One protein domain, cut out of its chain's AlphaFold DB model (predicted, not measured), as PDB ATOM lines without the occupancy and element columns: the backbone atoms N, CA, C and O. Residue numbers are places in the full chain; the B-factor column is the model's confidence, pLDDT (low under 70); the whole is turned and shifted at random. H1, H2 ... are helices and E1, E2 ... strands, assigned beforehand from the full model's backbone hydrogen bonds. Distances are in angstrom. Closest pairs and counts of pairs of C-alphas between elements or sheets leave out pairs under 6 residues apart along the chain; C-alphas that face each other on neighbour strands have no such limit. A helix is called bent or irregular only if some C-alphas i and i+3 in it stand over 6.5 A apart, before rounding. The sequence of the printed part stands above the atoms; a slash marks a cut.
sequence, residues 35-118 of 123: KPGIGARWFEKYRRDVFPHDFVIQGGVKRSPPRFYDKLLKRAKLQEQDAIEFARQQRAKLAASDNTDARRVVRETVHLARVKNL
ATOM      1  N   LYS A  35     168.505 152.094 127.259       84.50
ATOM      2  CA  LYS A  35     169.045 151.882 125.900       84.50
ATOM      3  C   LYS A  35     168.403 152.786 124.817       84.50
ATOM      4  O   LYS A  35     167.500 152.330 124.126       84.50
ATOM      5  N   PRO A  36     168.873 154.029 124.616       85.69
ATOM      6  CA  PRO A  36     169.718 154.811 125.513       85.69
ATOM      7  C   PRO A  36     168.890 155.421 126.657       85.69
ATOM      8  O   PRO A  36     167.662 155.469 126.612       85.69
ATOM      9  N   GLY A  37     169.554 155.893 127.714       89.38
ATOM     10  CA  GLY A  37     168.867 156.673 128.746       89.38
ATOM     11  C   GLY A  37     168.289 157.965 128.172       89.38
ATOM     12  O   GLY A  37     168.933 158.601 127.342       89.38
ATOM     13  N   ILE A  38     167.105 158.381 128.633       90.38
ATOM     14  CA  ILE A  38     166.374 159.538 128.077       90.38
ATOM     15  C   ILE A  38     167.204 160.838 128.077       90.38
ATOM     16  O   ILE A  38     167.059 161.675 127.195       90.38
ATOM     17  N   GLY A  39     168.140 160.979 129.021       91.38
ATOM     18  CA  GLY A  39     169.052 162.121 129.107       91.38
ATOM     19  C   GLY A  39     170.402 161.951 128.400       91.38
ATOM     20  O   GLY A  39     171.208 162.873 128.461       91.38
ATOM     21  N   ALA A  40     170.691 160.803 127.777       93.00
ATOM     22  CA  ALA A  40     172.026 160.493 127.251       93.00
ATOM     23  C   ALA A  40     172.417 161.396 126.070       93.00
ATOM     24  O   ALA A  40     173.481 162.004 126.091       93.00
ATOM     25  N   ARG A  41     171.514 161.577 125.097       93.44
ATOM     26  CA  ARG A  41     171.756 162.454 123.934       93.44
ATOM     27  C   ARG A  41     171.959 163.914 124.339       93.44
ATOM     28  O   ARG A  41     172.772 164.624 123.758       93.44
ATOM     29  N   TRP A  42     171.223 164.366 125.354       93.69
ATOM     30  CA  TRP A  42     171.382 165.714 125.892       93.69
ATOM     31  C   TRP A  42     172.761 165.888 126.538       93.69
ATOM     32  O   TRP A  42     173.447 166.866 126.261       93.69
ATOM     33  N   PHE A  43     173.197 164.909 127.336       92.19
ATOM     34  CA  PHE A  43     174.533 164.909 127.931       92.19
ATOM     35  C   PHE A  43     175.628 164.966 126.862       92.19
ATOM     36  O   PHE A  43     176.536 165.787 126.953       92.19
ATOM     37  N   GLU A  44     175.530 164.140 125.821       91.81
ATOM     38  CA  GLU A  44     176.495 164.147 124.717       91.81
ATOM     39  C   GLU A  44     176.614 165.530 124.077       91.81
ATOM     40  O   GLU A  44     177.725 165.978 123.802       91.81
ATOM     41  N   LYS A  45     175.497 166.241 123.908       93.88
ATOM     42  CA  LYS A  45     175.495 167.569 123.297       93.88
ATOM     43  C   LYS A  45     176.002 168.674 124.231       93.88
ATOM     44  O   LYS A  45     176.779 169.508 123.785       93.88
ATOM     45  N   TYR A  46     175.598 168.672 125.504       92.56
ATOM     46  CA  TYR A  46     175.738 169.840 126.389       92.56
ATOM     47  C   TYR A  46     176.662 169.638 127.597       92.56
ATOM     48  O   TYR A  46     176.805 170.543 128.414       92.56
ATOM     49  N   ARG A  47     177.334 168.486 127.741       90.00
ATOM     50  CA  ARG A  47     178.249 168.244 128.881       90.00
ATOM     51  C   ARG A  47     179.292 169.356 129.069       90.00
ATOM     52  O   ARG A  47     179.578 169.721 130.202       90.00
ATOM     53  N   ARG A  48     179.807 169.916 127.969       89.31
ATOM     54  CA  ARG A  48     180.832 170.971 127.988       89.31
ATOM     55  C   ARG A  48     180.321 172.299 128.542       89.31
ATOM     56  O   ARG A  48     181.127 173.062 129.042       89.31
ATOM     57  N   ASP A  49     179.015 172.545 128.512       88.56
ATOM     58  CA  ASP A  49     178.423 173.760 129.086       88.56
ATOM     59  C   ASP A  49     178.097 173.574 130.576       88.56
ATOM     60  O   ASP A  49     178.060 174.525 131.352       88.56
ATOM     61  N   VAL A  50     177.855 172.326 130.991       89.25
ATOM     62  CA  VAL A  50     177.399 171.987 132.346       89.25
ATOM     63  C   VAL A  50     178.562 171.796 133.311       89.25
ATOM     64  O   VAL A  50     178.566 172.364 134.402       89.25
ATOM     65  N   PHE A  51     179.531 170.957 132.952       88.19
ATOM     66  CA  PHE A  51     180.540 170.472 133.895       88.19
ATOM     67  C   PHE A  51     181.652 171.462 134.273       88.19
ATOM     68  O   PHE A  51     182.117 171.356 135.407       88.19
ATOM     69  N   PRO A  52     182.001 172.488 133.467       87.31
ATOM     70  CA  PRO A  52     182.890 173.553 133.937       87.31
ATOM     71  C   PRO A  52     182.330 174.333 135.132       87.31
ATOM     72  O   PRO A  52     183.083 174.884 135.932       87.31
ATOM     73  N   HIS A  53     181.001 174.391 135.260       87.06
ATOM     74  CA  HIS A  53     180.316 175.160 136.298       87.06
ATOM     75  C   HIS A  53     179.609 174.289 137.345       87.06
ATOM     76  O   HIS A  53     179.318 174.765 138.442       87.06
ATOM     77  N   ASP A  54     179.362 173.014 137.035       90.75
ATOM     78  CA  ASP A  54     178.734 172.021 137.911       90.75
ATOM     79  C   ASP A  54     177.310 172.402 138.382       90.75
ATOM     80  O   ASP A  54     176.878 172.073 139.490       90.75
ATOM     81  N   PHE A  55     176.552 173.109 137.534       92.88
ATOM     82  CA  PHE A  55     175.133 173.410 137.746       92.88
ATOM     83  C   PHE A  55     174.365 173.538 136.423       92.88
ATOM     84  O   PHE A  55     174.935 173.767 135.361       92.88
ATOM     85  N   VAL A  56     173.042 173.419 136.505       92.50
ATOM     86  CA  VAL A  56     172.082 173.723 135.437       92.50
ATOM     87  C   VAL A  56     171.071 174.750 135.939       92.50
ATOM     88  O   VAL A  56     170.793 174.819 137.137       92.50
ATOM     89  N   ILE A  57     170.511 175.562 135.044       92.12
ATOM     90  CA  ILE A  57     169.454 176.520 135.391       92.12
ATOM     91  C   ILE A  57     168.107 175.902 135.028       92.12
ATOM     92  O   ILE A  57     167.870 175.545 133.877       92.12
ATOM     93  N   GLN A  58     167.217 175.784 136.011       90.81
ATOM     94  CA  GLN A  58     165.854 175.295 135.808       90.81
ATOM     95  C   GLN A  58     164.873 176.211 136.542       90.81
ATOM     96  O   GLN A  58     164.922 176.311 137.770       90.81
ATOM     97  N   GLY A  59     163.986 176.875 135.792       91.94
ATOM     98  CA  GLY A  59     163.018 177.829 136.349       91.94
ATOM     99  C   GLY A  59     163.680 179.035 137.022       91.94
ATOM    100  O   GLY A  59     163.274 179.420 138.112       91.94
ATOM    101  N   GLY A  60     164.760 179.563 136.434       95.00
ATOM    102  CA  GLY A  60     165.524 180.698 136.976       95.00
ATOM    103  C   GLY A  60     166.450 180.367 138.154       95.00
ATOM    104  O   GLY A  60     167.208 181.225 138.594       95.00
ATOM    105  N   VAL A  61     166.442 179.127 138.651       94.75
ATOM    106  CA  VAL A  61     167.227 178.716 139.823       94.75
ATOM    107  C   VAL A  61     168.353 177.768 139.417       94.75
ATOM    108  O   VAL A  61     168.145 176.842 138.628       94.75
ATOM    109  N   LYS A  62     169.548 177.973 139.988       94.75
ATOM    110  CA  LYS A  62     170.680 177.047 139.848       94.75
ATOM    111  C   LYS A  62     170.383 175.742 140.588       94.75
ATOM    112  O   LYS A  62     170.039 175.749 141.769       94.75
ATOM    113  N   ARG A  63     170.543 174.615 139.904       93.62
ATOM    114  CA  ARG A  63     170.381 173.264 140.448       93.62
ATOM    115  C   ARG A  63     171.573 172.406 140.069       93.62
ATOM    116  O   ARG A  63     172.207 172.632 139.044       93.62
ATOM    117  N   SER A  64     171.868 171.401 140.881       91.62
ATOM    118  CA  SER A  64     172.894 170.423 140.527       91.62
ATOM    119  C   SER A  64     172.474 169.624 139.287       91.62
ATOM    120  O   SER A  64     171.282 169.320 139.143       91.62
ATOM    121  N   PRO A  65     173.420 169.246 138.410       92.38
ATOM    122  CA  PRO A  65     173.124 168.375 137.284       92.38
ATOM    123  C   PRO A  65     172.550 167.032 137.771       92.38
ATOM    124  O   PRO A  65     172.879 166.573 138.871       92.38
ATOM    125  N   PRO A  66     171.698 166.362 136.978       91.38
ATOM    126  CA  PRO A  66     171.188 165.045 137.337       91.38
ATOM    127  C   PRO A  66     172.314 164.040 137.621       91.38
ATOM    128  O   PRO A  66     173.215 163.865 136.803       91.38
ATOM    129  N   ARG A  67     172.204 163.273 138.717       89.69
ATOM    130  CA  ARG A  67     173.169 162.212 139.106       89.69
ATOM    131  C   ARG A  67     173.480 161.197 138.001       89.69
ATOM    132  O   ARG A  67     174.520 160.546 138.018       89.69
ATOM    133  N   PHE A  68     172.556 161.000 137.064       91.06
ATOM    134  CA  PHE A  68     172.776 160.139 135.905       91.06
ATOM    135  C   PHE A  68     173.959 160.614 135.044       91.06
ATOM    136  O   PHE A  68     174.687 159.778 134.515       91.06
ATOM    137  N   TYR A  69     174.196 161.922 134.947       92.19
ATOM    138  CA  TYR A  69     175.273 162.488 134.137       92.19
ATOM    139  C   TYR A  69     176.650 162.273 134.747       92.19
ATOM    140  O   TYR A  69     177.574 161.982 133.999       92.19
ATOM    141  N   ASP A  70     176.777 162.270 136.074       89.75
ATOM    142  CA  ASP A  70     178.024 161.864 136.738       89.75
ATOM    143  C   ASP A  70     178.411 160.425 136.338       89.75
ATOM    144  O   ASP A  70     179.567 160.128 136.043       89.75
ATOM    145  N   LYS A  71     177.422 159.519 136.231       89.75
ATOM    146  CA  LYS A  71     177.660 158.142 135.759       89.75
ATOM    147  C   LYS A  71     178.117 158.105 134.300       89.75
ATOM    148  O   LYS A  71     178.934 157.255 133.952       89.75
ATOM    149  N   LEU A  72     177.577 158.974 133.445       90.31
ATOM    150  CA  LEU A  72     177.996 159.073 132.045       90.31
ATOM    151  C   LEU A  72     179.402 159.670 131.918       90.31
ATOM    152  O   LEU A  72     180.208 159.131 131.167       90.31
ATOM    153  N   LEU A  73     179.715 160.708 132.696       89.44
ATOM    154  CA  LEU A  73     181.035 161.340 132.754       89.44
ATOM    155  C   LEU A  73     182.110 160.319 133.148       89.44
ATOM    156  O   LEU A  73     183.112 160.175 132.448       89.44
ATOM    157  N   LYS A  74     181.825 159.515 134.181       88.06
ATOM    158  CA  LYS A  74     182.696 158.423 134.626       88.06
ATOM    159  C   LYS A  74     182.897 157.340 133.567       88.06
ATOM    160  O   LYS A  74     184.008 156.859 133.371       88.06
ATOM    161  N   ARG A  75     181.836 156.954 132.850       87.44
ATOM    162  CA  ARG A  75     181.935 155.976 131.746       87.44
ATOM    163  C   ARG A  75     182.753 156.505 130.573       87.44
ATOM    164  O   ARG A  75     183.471 155.730 129.953       87.44
ATOM    165  N   ALA A  76     182.651 157.799 130.290       84.44
ATOM    166  CA  ALA A  76     183.402 158.455 129.228       84.44
ATOM    167  C   ALA A  76     184.893 158.660 129.571       84.44
ATOM    168  O   ALA A  76     185.637 159.097 128.699       84.44
ATOM    169  N   LYS A  77     185.330 158.342 130.806       78.44
ATOM    170  CA  LYS A  77     186.709 158.523 131.303       78.44
ATOM    171  C   LYS A  77     187.250 159.938 131.055       78.44
ATOM    172  O   LYS A  77     188.404 160.120 130.672       78.44
ATOM    173  N   LEU A  78     186.397 160.944 131.233       74.88
ATOM    174  CA  LEU A  78     186.776 162.336 131.015       74.88
ATOM    175  C   LEU A  78     187.593 162.845 132.209       74.88
ATOM    176  O   LEU A  78     187.145 162.734 133.348       74.88
ATOM    177  N   GLN A  79     188.760 163.438 131.934       69.25
ATOM    178  CA  GLN A  79     189.680 163.968 132.956       69.25
ATOM    179  C   GLN A  79     189.039 165.030 133.865       69.25
ATOM    180  O   GLN A  79     189.472 165.228 134.995       69.25
ATOM    181  N   GLU A  80     187.978 165.690 133.397       75.25
ATOM    182  CA  GLU A  80     187.247 166.712 134.152       75.25
ATOM    183  C   GLU A  80     186.562 166.157 135.418       75.25
ATOM    184  O   GLU A  80     186.312 166.918 136.352       75.25
ATOM    185  N   GLN A  81     186.281 164.847 135.489       82.81
ATOM    186  CA  GLN A  81     185.571 164.243 136.624       82.81
ATOM    187  C   GLN A  81     186.302 164.469 137.956       82.81
ATOM    188  O   GLN A  81     185.668 164.879 138.930       82.81
ATOM    189  N   ASP A  82     187.614 164.238 138.000       86.25
ATOM    190  CA  ASP A  82     188.385 164.288 139.247       86.25
ATOM    191  C   ASP A  82     188.435 165.712 139.812       86.25
ATOM    192  O   ASP A  82     188.243 165.927 141.011       86.25
ATOM    193  N   ALA A  83     188.603 166.709 138.938       88.00
ATOM    194  CA  ALA A  83     188.582 168.117 139.320       88.00
ATOM    195  C   ALA A  83     187.211 168.537 139.880       88.00
ATOM    196  O   ALA A  83     187.134 169.257 140.880       88.00
ATOM    197  N   ILE A  84     186.121 168.058 139.272       89.12
ATOM    198  CA  ILE A  84     184.751 168.351 139.711       89.12
ATOM    199  C   ILE A  84     184.459 167.689 141.058       89.12
ATOM    200  O   ILE A  84     183.916 168.333 141.960       89.12
ATOM    201  N   GLU A  85     184.831 166.420 141.231       88.75
ATOM    202  CA  GLU A  85     184.680 165.716 142.504       88.75
ATOM    203  C   GLU A  85     185.488 166.390 143.614       88.75
ATOM    204  O   GLU A  85     184.952 166.633 144.699       88.75
ATOM    205  N   PHE A  86     186.732 166.783 143.331       91.38
ATOM    206  CA  PHE A  86     187.561 167.533 144.266       91.38
ATOM    207  C   PHE A  86     186.907 168.865 144.659       91.38
ATOM    208  O   PHE A  86     186.735 169.145 145.849       91.38
ATOM    209  N   ALA A  87     186.444 169.661 143.692       91.12
ATOM    210  CA  ALA A  87     185.751 170.917 143.968       91.12
ATOM    211  C   ALA A  87     184.479 170.707 144.816       91.12
ATOM    212  O   ALA A  87     184.227 171.458 145.764       91.12
ATOM    213  N   ARG A  88     183.693 169.656 144.537       92.19
ATOM    214  CA  ARG A  88     182.521 169.269 145.343       92.19
ATOM    215  C   ARG A  88     182.913 168.924 146.784       92.19
ATOM    216  O   ARG A  88     182.243 169.388 147.708       92.19
ATOM    217  N   GLN A  89     183.995 168.173 146.991       93.88
ATOM    218  CA  GLN A  89     184.499 167.829 148.325       93.88
ATOM    219  C   GLN A  89     184.967 169.064 149.099       93.88
ATOM    220  O   GLN A  89     184.626 169.215 150.272       93.88
ATOM    221  N   GLN A  90     185.698 169.973 148.453       95.25
ATOM    222  CA  GLN A  90     186.157 171.206 149.094       95.25
ATOM    223  C   GLN A  90     184.973 172.074 149.540       95.25
ATOM    224  O   GLN A  90     184.949 172.523 150.684       95.25
ATOM    225  N   ARG A  91     183.933 172.220 148.706       90.81
ATOM    226  CA  ARG A  91     182.689 172.907 149.102       90.81
ATOM    227  C   ARG A  91     181.983 172.214 150.271       90.81
ATOM    228  O   ARG A  91     181.493 172.891 151.169       90.81
ATOM    229  N   ALA A  92     181.948 170.881 150.288       92.31
ATOM    230  CA  ALA A  92     181.337 170.127 151.382       92.31
ATOM    231  C   ALA A  92     182.070 170.335 152.719       92.31
ATOM    232  O   ALA A  92     181.416 170.472 153.752       92.31
ATOM    233  N   LYS A  93     183.408 170.427 152.702       95.06
ATOM    234  CA  LYS A  93     184.217 170.714 153.900       95.06
ATOM    235  C   LYS A  93     183.899 172.081 154.506       95.06
ATOM    236  O   LYS A  93     183.833 172.193 155.724       95.06
ATOM    237  N   LEU A  94     183.630 173.097 153.681       94.25
ATOM    238  CA  LEU A  94     183.234 174.428 154.170       94.25
ATOM    239  C   LEU A  94     181.908 174.397 154.946       94.25
ATOM    240  O   LEU A  94     181.708 175.190 155.859       94.25
ATOM    241  N   ALA A  95     181.017 173.460 154.616       90.88
ATOM    242  CA  ALA A  95     179.739 173.273 155.299       90.88
ATOM    243  C   ALA A  95     179.822 172.333 156.520       90.88
ATOM    244  O   ALA A  95     178.791 172.004 157.107       90.88
ATOM    245  N   ALA A  96     181.014 171.852 156.900       93.69
ATOM    246  CA  ALA A  96     181.165 170.827 157.934       93.69
ATOM    247  C   ALA A  96     180.636 171.271 159.309       93.69
ATOM    248  O   ALA A  96     179.976 170.485 159.989       93.69
ATOM    249  N   SER A  97     180.858 172.530 159.693       93.44
ATOM    250  CA  SER A  97     180.415 173.075 160.985       93.44
ATOM    251  C   SER A  97     178.892 173.039 161.161       93.44
ATOM    252  O   SER A  97     178.404 172.726 162.247       93.44
ATOM    253  N   ASP A  98     178.131 173.278 160.089       91.75
ATOM    254  CA  ASP A  98     176.662 173.251 160.103       91.75
ATOM    255  C   ASP A  98     176.074 171.837 159.910       91.75
ATOM    256  O   ASP A  98     174.863 171.644 159.996       91.75
ATOM    257  N   ASN A  99     176.928 170.830 159.691       92.88
ATOM    258  CA  ASN A  99     176.545 169.424 159.540       92.88
ATOM    259  C   ASN A  99     176.760 168.580 160.811       92.88
ATOM    260  O   ASN A  99     176.609 167.359 160.741       92.88
ATOM    261  N   THR A 100     177.086 169.202 161.947       95.88
ATOM    262  CA  THR A 100     177.194 168.535 163.257       95.88
ATOM    263  C   THR A 100     175.822 168.144 163.813       95.88
ATOM    264  O   THR A 100     174.815 168.774 163.488       95.88
ATOM    265  N   ASP A 101     175.761 167.131 164.681       96.69
ATOM    266  CA  ASP A 101     174.485 166.640 165.226       96.69
ATOM    267  C   ASP A 101     173.733 167.718 166.016       96.69
ATOM    268  O   ASP A 101     172.545 167.937 165.781       96.69
ATOM    269  N   ALA A 102     174.439 168.491 166.849       96.81
ATOM    270  CA  ALA A 102     173.851 169.627 167.560       96.81
ATOM    271  C   ALA A 102     173.230 170.661 166.598       96.81
ATOM    272  O   ALA A 102     172.130 171.160 166.833       96.81
ATOM    273  N   ARG A 103     173.895 170.960 165.470       96.62
ATOM    274  CA  ARG A 103     173.365 171.884 164.453       96.62
ATOM    275  C   ARG A 103     172.188 171.303 163.680       96.62
ATOM    276  O   ARG A 103     171.261 172.046 163.358       96.62
ATOM    277  N   ARG A 104     172.182 169.996 163.419       94.88
ATOM    278  CA  ARG A 104     171.064 169.309 162.754       94.88
ATOM    279  C   ARG A 104     169.779 169.404 163.567       94.88
ATOM    280  O   ARG A 104     168.756 169.742 162.980       94.88
ATOM    281  N   VAL A 105     169.851 169.208 164.886       97.12
ATOM    282  CA  VAL A 105     168.694 169.351 165.790       97.12
ATOM    283  C   VAL A 105     168.108 170.763 165.702       97.12
ATOM    284  O   VAL A 105     166.915 170.932 165.469       97.12
ATOM    285  N   VAL A 106     168.952 171.797 165.784       97.31
ATOM    286  CA  VAL A 106     168.497 173.197 165.668       97.31
ATOM    287  C   VAL A 106     167.841 173.465 164.309       97.31
ATOM    288  O   VAL A 106     166.789 174.102 164.229       97.31
ATOM    289  N   ARG A 107     168.442 172.971 163.220       95.19
ATOM    290  CA  ARG A 107     167.899 173.134 161.865       95.19
ATOM    291  C   ARG A 107     166.564 172.427 161.687       95.19
ATOM    292  O   ARG A 107     165.696 172.970 161.006       95.19
ATOM    293  N   GLU A 108     166.399 171.253 162.282       96.56
ATOM    294  CA  GLU A 108     165.128 170.539 162.309       96.56
ATOM    295  C   GLU A 108     164.058 171.369 163.017       96.56
ATOM    296  O   GLU A 108     163.006 171.607 162.428       96.56
ATOM    297  N   THR A 109     164.343 171.908 164.207       97.25
ATOM    298  CA  THR A 109     163.396 172.767 164.938       97.25
ATOM    299  C   THR A 109     162.949 173.970 164.102       97.25
ATOM    300  O   THR A 109     161.750 174.218 163.958       97.25
ATOM    301  N   VAL A 110     163.893 174.688 163.484       96.25
ATOM    302  CA  VAL A 110     163.590 175.833 162.604       96.25
ATOM    303  C   VAL A 110     162.788 175.395 161.374       96.25
ATOM    304  O   VAL A 110     161.849 176.078 160.960       96.25
ATOM    305  N   HIS A 111     163.131 174.251 160.778       95.06
ATOM    306  CA  HIS A 111     162.425 173.723 159.617       95.06
ATOM    307  C   HIS A 111     160.983 173.333 159.952       95.06
ATOM    308  O   HIS A 111     160.078 173.707 159.208       95.06
ATOM    309  N   LEU A 112     160.760 172.647 161.075       96.00
ATOM    310  CA  LEU A 112     159.431 172.283 161.565       96.00
ATOM    311  C   LEU A 112     158.577 173.527 161.830       96.00
ATOM    312  O   LEU A 112     157.433 173.581 161.385       96.00
ATOM    313  N   ALA A 113     159.145 174.559 162.462       95.25
ATOM    314  CA  ALA A 113     158.455 175.832 162.670       95.25
ATOM    315  C   ALA A 113     158.050 176.497 161.342       95.25
ATOM    316  O   ALA A 113     156.933 176.992 161.213       95.25
ATOM    317  N   ARG A 114     158.924 176.461 160.326       93.31
ATOM    318  CA  ARG A 114     158.610 176.979 158.986       93.31
ATOM    319  C   ARG A 114     157.506 176.175 158.303       93.31
ATOM    320  O   ARG A 114     156.604 176.764 157.716       93.31
ATOM    321  N   VAL A 115     157.588 174.844 158.351       94.50
ATOM    322  CA  VAL A 115     156.616 173.941 157.714       94.50
ATOM    323  C   VAL A 115     155.245 174.046 158.373       94.50
ATOM    324  O   VAL A 115     154.247 173.991 157.664       94.50
ATOM    325  N   LYS A 116     155.179 174.283 159.688       93.31
ATOM    326  CA  LYS A 116     153.922 174.485 160.426       93.31
ATOM    327  C   LYS A 116     153.039 175.588 159.823       93.31
ATOM    328  O   LYS A 116     151.822 175.474 159.873       93.31
ATOM    329  N   ASN A 117     153.646 176.616 159.231       88.19
ATOM    330  CA  ASN A 117     152.927 177.739 158.626       88.19
ATOM    331  C   ASN A 117     152.563 177.512 157.146       88.19
ATOM    332  O   ASN A 117     151.903 178.356 156.548       88.19
ATOM    333  N   LEU A 118     153.002 176.409 156.529       90.00
ATOM    334  CA  LEU A 118     152.671 176.076 155.143       90.00
ATOM    335  C   LEU A 118     151.326 175.344 155.092       90.00
ATOM    336  O   LEU A 118     151.269 174.128 154.908       90.00
TER     337      LEU A 118
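Overview. This is residues 35 to 118 of the 123 residues of an uncharacterized protein of Nitrospira sp (UniProt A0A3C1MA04). The model is an open U-shaped frame: H3 is its base, H4 turns off at one end of H3 as a free arm, and H1, H2 and the small hairpin of E1 and E2 make the other side. The printed part has 84 residues with four named helices and two named strands, in the order H1, E1, E2, H2, H3, H4, and is mostly helix. E1 and E2 form an antiparallel sheet. The whole is loose, with a radius of gyration of the C-alphas of 17.2 A and spans of 43 by 29 by 24 A.

Along the chain. H1, residues 40 to 50, begins with C-alpha 40 at (172.026, 160.493, 127.251) and measures 13.7 A; it is irregular, with C-alphas 45 and 48 7.9 A apart. E1 is residues 56 to 58, 6.4 A, and E2 residues 61 to 63, 6.3 A. H2 is residues 67 to 75, 13.0 A, and H3 residues 80 to 94, 21.8 A. H4, residues 101 to 116, measures 22.5 A and ends with C-alpha 116 at (153.922, 174.485, 160.426).

Arrangement. H1 touches H2 about perpendicular, at 89 degrees; their closest C-alphas, Phe 43 and Tyr 69, are 6.7 A apart. In the hairpin of E1 and E2, N 56 and O 63 are within hydrogen-bond range at 2.8 A. H2 and H3, a helical hairpin, only just touch, with 3 pairs of C-alphas within 8 A, H3 with residue 81 alone; the closest are Leu 73 and Gln 81, 6.6 A. They run opposite ways at a steep tilt of 44 degrees. H3 and H4 are apart. In H3 and H4 every O i to N i+4 pair is within hydrogen-bond range, in H1 5 of 7 and in H2 4 of 5.

Size, cuts and confidence. The C-alphas farthest apart, Lys 77 and Asn 117, are 47.5 A apart. Residues 89 to 97, 100 to 105 and 108 to 118 stand free. The printed part has no cut and no long link. Mean pLDDT of the printed part is 91.0; residue 79 is under 70.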